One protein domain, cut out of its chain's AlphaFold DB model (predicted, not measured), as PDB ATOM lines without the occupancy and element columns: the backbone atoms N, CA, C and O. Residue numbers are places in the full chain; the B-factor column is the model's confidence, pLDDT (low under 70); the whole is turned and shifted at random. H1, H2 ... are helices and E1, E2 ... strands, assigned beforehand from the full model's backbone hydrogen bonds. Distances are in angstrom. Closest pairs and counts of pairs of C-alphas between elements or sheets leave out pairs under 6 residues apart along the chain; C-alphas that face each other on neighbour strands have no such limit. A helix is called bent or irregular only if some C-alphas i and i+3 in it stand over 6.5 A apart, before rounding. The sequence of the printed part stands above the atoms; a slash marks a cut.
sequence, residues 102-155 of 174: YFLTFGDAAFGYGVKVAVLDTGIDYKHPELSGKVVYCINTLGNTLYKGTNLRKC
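What this domain is: This is residues 102 to 155 of the 174 residues of the protein "Aerolysin, part 1, authentic frameshift" of Pyrobaculum aerophilum (strain ATCC 51768 / DSM 7523 / JCM 9630 / CIP 104966 / NBRC 100827 / IM2) (UniProt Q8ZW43). With little regular structure, this is a loose, drawn-out chain: a small hairpin of E1 and E2 lies toward one end of the long axis, the short helix H1 toward the other, and a long winding stretch joins them. Residues 103 to 109, of which 107 to 109 belong to H1, and residues 128 to 133 stick out. The 54 printed residues hold H1, E1 and E2 in that order, an antiparallel sheet E1 - E2 and a mixed class, with 11 residues in named elements. The whole is loose, with a radius of gyration of the C-alphas of 14.4 A, and a rod spanning 48 by 23 by 17 A.

How they stand to each other: E1, residues 138 to 140, and E2, residues 147 to 149, form an antiparallel hairpin at 174 degrees. N 138 and O 149 are within hydrogen-bond range at 2.9 A. C-alphas 139 and 148 face each other at 4.5 A. H1, residues 107 to 111, and E2 are apart. In H1, 0 of 1 O i to N i+4 pairs and 2 of 2 O i to N i+3 pairs are within range.

Where its parts are: E1 spans 6.8 A from C-alpha 138 at (-37.078, 0.041, -13.880). E2 spans 6.7 A, ending at C-alpha 149 at (-40.808, -2.340, -17.407). H1 spans 8.4 A from C-alpha 107 at (-12.982, -4.983, -27.375); it is neither bent nor irregular, but only just: C-alphas 107 and 110 are 6.3 A apart.

The domain as a whole: The two farthest C-alphas, of Leu 104 and Asn 144, are 48.1 A apart. The printed part has no cut. H1 to E1 is a long link, residues 112 to 137. No printed residue has a pLDDT under 70.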
ATOM      1  N   TYR A 102      -8.502   0.929 -25.806       82.81
ATOM      2  CA  TYR A 102      -8.965  -0.238 -26.547       82.81
ATOM      3  C   TYR A 102      -8.155  -1.477 -26.157       82.81
ATOM      4  O   TYR A 102      -6.932  -1.511 -26.303       82.81
ATOM      5  N   PHE A 103      -8.842  -2.517 -25.690       84.00
ATOM      6  CA  PHE A 103      -8.217  -3.779 -25.313       84.00
ATOM      7  C   PHE A 103      -8.550  -4.850 -26.346       84.00
ATOM      8  O   PHE A 103      -9.692  -5.289 -26.410       84.00
ATOM      9  N   LEU A 104      -7.564  -5.342 -27.101       87.44
ATOM     10  CA  LEU A 104      -7.772  -6.381 -28.129       87.44
ATOM     11  C   LEU A 104      -8.513  -7.624 -27.603       87.44
ATOM     12  O   LEU A 104      -9.305  -8.224 -28.321       87.44
ATOM     13  N   THR A 105      -8.283  -7.991 -26.341       87.75
ATOM     14  CA  THR A 105      -8.899  -9.160 -25.698       87.75
ATOM     15  C   THR A 105     -10.374  -8.958 -25.340       87.75
ATOM     16  O   THR A 105     -11.130  -9.924 -25.307       87.75
ATOM     17  N   PHE A 106     -10.790  -7.722 -25.047       80.44
ATOM     18  CA  PHE A 106     -12.124  -7.416 -24.509       80.44
ATOM     19  C   PHE A 106     -12.976  -6.563 -25.463       80.44
ATOM     20  O   PHE A 106     -14.196  -6.509 -25.311       80.44
ATOM     21  N   GLY A 107     -12.352  -5.917 -26.450       85.94
ATOM     22  CA  GLY A 107     -12.982  -4.983 -27.375       85.94
ATOM     23  C   GLY A 107     -13.826  -3.942 -26.644       85.94
ATOM     24  O   GLY A 107     -13.438  -3.419 -25.597       85.94
ATOM     25  N   ASP A 108     -15.028  -3.709 -27.166       83.31
ATOM     26  CA  ASP A 108     -15.965  -2.729 -26.619       83.31
ATOM     27  C   ASP A 108     -16.565  -3.149 -25.265       83.31
ATOM     28  O   ASP A 108     -17.111  -2.317 -24.540       83.31
ATOM     29  N   ALA A 109     -16.441  -4.417 -24.854       83.50
ATOM     30  CA  ALA A 109     -16.949  -4.859 -23.552       83.50
ATOM     31  C   ALA A 109     -16.268  -4.123 -22.382       83.50
ATOM     32  O   ALA A 109     -16.880  -3.963 -21.325       83.50
ATOM     33  N   ALA A 110     -15.047  -3.609 -22.584       83.25
ATOM     34  CA  ALA A 110     -14.351  -2.763 -21.614       83.25
ATOM     35  C   ALA A 110     -15.119  -1.467 -21.277       83.25
ATOM     36  O   ALA A 110     -15.000  -0.960 -20.164       83.25
ATOM     37  N   PHE A 111     -15.964  -0.975 -22.191       84.69
ATOM     38  CA  PHE A 111     -16.824   0.198 -21.979       84.69
ATOM     39  C   PHE A 111     -18.214  -0.165 -21.427       84.69
ATOM     40  O   PHE A 111     -19.084   0.696 -21.300       84.69
ATOM     41  N   GLY A 112     -18.449  -1.441 -21.101       86.19
ATOM     42  CA  GLY A 112     -19.721  -1.917 -20.560       86.19
ATOM     43  C   GLY A 112     -20.796  -2.192 -21.612       86.19
ATOM     44  O   GLY A 112     -21.965  -2.361 -21.255       86.19
ATOM     45  N   TYR A 113     -20.449  -2.271 -22.902       85.56
ATOM     46  CA  TYR A 113     -21.411  -2.669 -23.932       85.56
ATOM     47  C   TYR A 113     -21.994  -4.057 -23.629       85.56
ATOM     48  O   TYR A 113     -21.279  -5.016 -23.351       85.56
ATOM     49  N   GLY A 114     -23.326  -4.152 -23.651       85.56
ATOM     50  CA  GLY A 114     -24.058  -5.375 -23.305       85.56
ATOM     51  C   GLY A 114     -24.195  -5.645 -21.800       85.56
ATOM     52  O   GLY A 114     -24.953  -6.539 -21.418       85.56
ATOM     53  N   VAL A 115     -23.542  -4.859 -20.939       88.81
ATOM     54  CA  VAL A 115     -23.632  -4.988 -19.479       88.81
ATOM     55  C   VAL A 115     -24.788  -4.142 -18.948       88.81
ATOM     56  O   VAL A 115     -24.987  -2.994 -19.339       88.81
ATOM     57  N   LYS A 116     -25.571  -4.712 -18.027       91.00
ATOM     58  CA  LYS A 116     -26.637  -4.007 -17.303       91.00
ATOM     59  C   LYS A 116     -26.329  -4.035 -15.815       91.00
ATOM     60  O   LYS A 116     -26.130  -5.108 -15.252       91.00
ATOM     61  N   VAL A 117     -26.343  -2.866 -15.184       93.06
ATOM     62  CA  VAL A 117     -26.166  -2.718 -13.736       93.06
ATOM     63  C   VAL A 117     -27.528  -2.445 -13.104       93.06
ATOM     64  O   VAL A 117     -28.227  -1.518 -13.511       93.06
ATOM     65  N   ALA A 118     -27.918  -3.266 -12.130       93.31
ATOM     66  CA  ALA A 118     -29.127  -3.051 -11.343       93.31
ATOM     67  C   ALA A 118     -28.765  -2.322 -10.046       93.31
ATOM     68  O   ALA A 118     -27.974  -2.826  -9.254       93.31
ATOM     69  N   VAL A 119     -29.367  -1.154  -9.833       91.56
ATOM     70  CA  VAL A 119     -29.212  -0.361  -8.608       91.56
ATOM     71  C   VAL A 119     -30.519  -0.451  -7.824       91.56
ATOM     72  O   VAL A 119     -31.564  -0.017  -8.312       91.56
ATOM     73  N   LEU A 120     -30.471  -1.069  -6.640       91.06
ATOM     74  CA  LEU A 120     -31.596  -1.127  -5.708       91.06
ATOM     75  C   LEU A 120     -31.441  -0.000  -4.688       91.06
ATOM     76  O   LEU A 120     -30.646  -0.112  -3.764       91.06
ATOM     77  N   ASP A 121     -32.208   1.066  -4.877       88.44
ATOM     78  CA  ASP A 121     -32.161   2.264  -4.041       88.44
ATOM     79  C   ASP A 121     -33.562   2.909  -3.982       88.44
ATOM     80  O   ASP A 121     -34.576   2.304  -4.345       88.44
ATOM     81  N   THR A 122     -33.619   4.153  -3.536       84.75
ATOM     82  CA  THR A 122     -34.784   5.033  -3.430       84.75
ATOM     83  C   THR A 122     -35.442   5.367  -4.773       84.75
ATOM     84  O   THR A 122     -36.644   5.631  -4.820       84.75
ATOM     85  N   GLY A 123     -34.691   5.321  -5.873       85.50
ATOM     86  CA  GLY A 123     -35.175   5.635  -7.214       85.50
ATOM     87  C   GLY A 123     -34.084   6.260  -8.079       85.50
ATOM     88  O   GLY A 123     -32.906   6.214  -7.743       85.50
ATOM     89  N   ILE A 124     -34.477   6.832  -9.219       85.44
ATOM     90  CA  ILE A 124     -33.561   7.544 -10.117       85.44
ATOM     91  C   ILE A 124     -34.282   8.681 -10.844       85.44
ATOM     92  O   ILE A 124     -35.376   8.488 -11.389       85.44
ATOM     93  N   ASP A 125     -33.652   9.855 -10.901       87.25
ATOM     94  CA  ASP A 125     -34.065  10.903 -11.832       87.25
ATOM     95  C   ASP A 125     -33.556  10.574 -13.238       87.25
ATOM     96  O   ASP A 125     -32.479  10.978 -13.675       87.25
ATOM     97  N   TYR A 126     -34.365   9.817 -13.972       86.12
ATOM     98  CA  TYR A 126     -34.067   9.436 -15.351       86.12
ATOM     99  C   TYR A 126     -34.133  10.609 -16.344       86.12
ATOM    100  O   TYR A 126     -33.826  10.412 -17.519       86.12
ATOM    101  N   LYS A 127     -34.577  11.802 -15.918       87.81
ATOM    102  CA  LYS A 127     -34.564  13.013 -16.749       87.81
ATOM    103  C   LYS A 127     -33.295  13.842 -16.561       87.81
ATOM    104  O   LYS A 127     -33.102  14.788 -17.323       87.81
ATOM    105  N   HIS A 128     -32.448  13.503 -15.590       86.75
ATOM    106  CA  HIS A 128     -31.187  14.199 -15.372       86.75
ATOM    107  C   HIS A 128     -30.322  14.144 -16.648       86.75
ATOM    108  O   HIS A 128     -30.162  13.049 -17.200       86.75
ATOM    109  N   PRO A 129     -29.736  15.263 -17.123       90.50
ATOM    110  CA  PRO A 129     -28.991  15.302 -18.388       90.50
ATOM    111  C   PRO A 129     -27.913  14.214 -18.517       90.50
ATOM    112  O   PRO A 129     -27.841  13.542 -19.539       90.50
ATOM    113  N   GLU A 130     -27.162  13.957 -17.441       87.06
ATOM    114  CA  GLU A 130     -26.088  12.944 -17.403       87.06
ATOM    115  C   GLU A 130     -26.576  11.479 -17.378       87.06
ATOM    116  O   GLU A 130     -25.803  10.556 -17.649       87.06
ATOM    117  N   LEU A 131     -27.846  11.242 -17.030       86.69
ATOM    118  CA  LEU A 131     -28.434   9.899 -16.881       86.69
ATOM    119  C   LEU A 131     -29.485   9.589 -17.954       86.69
ATOM    120  O   LEU A 131     -29.864   8.427 -18.140       86.69
ATOM    121  N   SER A 132     -29.948  10.614 -18.668       87.00
ATOM    122  CA  SER A 132     -30.911  10.485 -19.755       87.00
ATOM    123  C   SER A 132     -30.390   9.514 -20.817       87.00
ATOM    124  O   SER A 132     -29.236   9.572 -21.236       87.00
ATOM    125  N   GLY A 133     -31.230   8.558 -21.216       87.38
ATOM    126  CA  GLY A 133     -30.863   7.500 -22.164       87.38
ATOM    127  C   GLY A 133     -30.014   6.357 -21.586       87.38
ATOM    128  O   GLY A 133     -29.887   5.329 -22.247       87.38
ATOM    129  N   LYS A 134     -29.490   6.473 -20.355       89.94
ATOM    130  CA  LYS A 134     -28.708   5.405 -19.692       89.94
ATOM    131  C   LYS A 134     -29.580   4.448 -18.877       89.94
ATOM    132  O   LYS A 134     -29.235   3.282 -18.692       89.94
ATOM    133  N   VAL A 135     -30.736   4.916 -18.405       90.88
ATOM    134  CA  VAL A 135     -31.703   4.100 -17.657       90.88
ATOM    135  C   VAL A 135     -32.621   3.362 -18.631       90.88
ATOM    136  O   VAL A 135     -33.498   3.958 -19.248       90.88
ATOM    137  N   VAL A 136     -32.435   2.049 -18.765       90.94
ATOM    138  CA  VAL A 136     -33.139   1.236 -19.780       90.94
ATOM    139  C   VAL A 136     -34.327   0.437 -19.239       90.94
ATOM    140  O   VAL A 136     -35.146  -0.067 -20.005       90.94
ATOM    141  N   TYR A 137     -34.425   0.278 -17.920       92.25
ATOM    142  CA  TYR A 137     -35.448  -0.535 -17.267       92.25
ATOM    143  C   TYR A 137     -35.651  -0.063 -15.833       92.25
ATOM    144  O   TYR A 137     -34.724   0.465 -15.222       92.25
ATOM    145  N   CYS A 138     -36.840  -0.273 -15.276       90.69
ATOM    146  CA  CYS A 138     -37.078   0.041 -13.880       90.69
ATOM    147  C   CYS A 138     -38.053  -0.937 -13.220       90.69
ATOM    148  O   CYS A 138     -38.959  -1.496 -13.851       90.69
ATOM    149  N   ILE A 139     -37.839  -1.142 -11.920       90.06
ATOM    150  CA  ILE A 139     -38.681  -1.958 -11.054       90.06
ATOM    151  C   ILE A 139     -39.071  -1.104  -9.849       90.06
ATOM    152  O   ILE A 139     -38.213  -0.489  -9.230       90.06
ATOM    153  N   ASN A 140     -40.360  -1.073  -9.509       88.00
ATOM    154  CA  ASN A 140     -40.858  -0.424  -8.296       88.00
ATOM    155  C   ASN A 140     -41.591  -1.458  -7.444       88.00
ATOM    156  O   ASN A 140     -42.557  -2.077  -7.904       88.00
ATOM    157  N   THR A 141     -41.114  -1.648  -6.217       85.81
ATOM    158  CA  THR A 141     -41.605  -2.659  -5.280       85.81
ATOM    159  C   THR A 141     -42.293  -2.071  -4.046       85.81
ATOM    160  O   THR A 141     -42.643  -2.840  -3.148       85.81
ATOM    161  N   LEU A 142     -42.526  -0.757  -3.989       83.88
ATOM    162  CA  LEU A 142     -43.057  -0.096  -2.797       83.88
ATOM    163  C   LEU A 142     -44.498  -0.525  -2.469       83.88
ATOM    164  O   LEU A 142     -45.406  -0.473  -3.306       83.88
ATOM    165  N   GLY A 143     -44.711  -0.906  -1.206       79.56
ATOM    166  CA  GLY A 143     -46.000  -1.374  -0.692       79.56
ATOM    167  C   GLY A 143     -46.536  -2.568  -1.487       79.56
ATOM    168  O   GLY A 143     -45.819  -3.529  -1.756       79.56
ATOM    169  N   ASN A 144     -47.799  -2.480  -1.911       78.19
ATOM    170  CA  ASN A 144     -48.458  -3.528  -2.700       78.19
ATOM    171  C   ASN A 144     -48.156  -3.414  -4.207       78.19
ATOM    172  O   ASN A 144     -48.694  -4.174  -5.009       78.19
ATOM    173  N   THR A 145     -47.323  -2.450  -4.613       77.06
ATOM    174  CA  THR A 145     -46.999  -2.236  -6.024       77.06
ATOM    175  C   THR A 145     -45.853  -3.152  -6.438       77.06
ATOM    176  O   THR A 145     -44.823  -3.255  -5.767       77.06
ATOM    177  N   LEU A 146     -46.028  -3.818  -7.576       83.06
ATOM    178  CA  LEU A 146     -44.942  -4.413  -8.341       83.06
ATOM    179  C   LEU A 146     -45.065  -3.910  -9.773       83.06
ATOM    180  O   LEU A 146     -45.908  -4.372 -10.538       83.06
ATOM    181  N   TYR A 147     -44.231  -2.943 -10.124       86.06
ATOM    182  CA  TYR A 147     -44.053  -2.535 -11.506       86.06
ATOM    183  C   TYR A 147     -42.713  -3.048 -12.015       86.06
ATOM    184  O   TYR A 147     -41.722  -2.985 -11.294       86.06
ATOM    185  N   LYS A 148     -42.696  -3.535 -13.255       89.75
ATOM    186  CA  LYS A 148     -41.494  -3.911 -13.996       89.75
ATOM    187  C   LYS A 148     -41.681  -3.470 -15.443       89.75
ATOM    188  O   LYS A 148     -42.709  -3.790 -16.043       89.75
ATOM    189  N   GLY A 149     -40.739  -2.723 -16.000       91.31
ATOM    190  CA  GLY A 149     -40.808  -2.340 -17.407       91.31
ATOM    191  C   GLY A 149     -39.953  -1.137 -17.769       91.31
ATOM    192  O   GLY A 149     -39.144  -0.654 -16.983       91.31
ATOM    193  N   THR A 150     -40.158  -0.648 -18.989       91.56
ATOM    194  CA  THR A 150     -39.396   0.457 -19.591       91.56
ATOM    195  C   THR A 150     -40.050   1.828 -19.396       91.56
ATOM    196  O   THR A 150     -39.458   2.850 -19.728       91.56
ATOM    197  N   ASN A 151     -41.264   1.900 -18.835       90.81
ATOM    198  CA  ASN A 151     -41.912   3.175 -18.527       90.81
ATOM    199  C   ASN A 151     -41.371   3.732 -17.204       90.81
ATOM    200  O   ASN A 151     -41.949   3.527 -16.132       90.81
ATOM    201  N   LEU A 152     -40.275   4.483 -17.309       87.31
ATOM    202  CA  LEU A 152     -39.522   5.022 -16.173       87.31
ATOM    203  C   LEU A 152     -40.352   5.944 -15.266       87.31
ATOM    204  O   LEU A 152     -40.093   6.027 -14.068       87.31
ATOM    205  N   ARG A 153     -41.440   6.554 -15.767       85.56
ATOM    206  CA  ARG A 153     -42.360   7.363 -14.940       85.56
ATOM    207  C   ARG A 153     -42.973   6.576 -13.785       85.56
ATOM    208  O   ARG A 153     -43.433   7.199 -12.829       85.56
ATOM    209  N   LYS A 154     -43.063   5.246 -13.877       84.19
ATOM    210  CA  LYS A 154     -43.623   4.379 -12.825       84.19
ATOM    211  C   LYS A 154     -42.613   4.025 -11.721       84.19
ATOM    212  O   LYS A 154     -43.027   3.520 -10.679       84.19
ATOM    213  N   CYS A 155     -41.336   4.340 -11.931       79.38
ATOM    214  CA  CYS A 155     -40.267   4.231 -10.932       79.38
ATOM    215  C   CYS A 155     -39.630   5.579 -10.593       79.38
ATOM    216  O   CYS A 155     -38.647   5.620  -9.867       79.38
TER     217      CYS A 155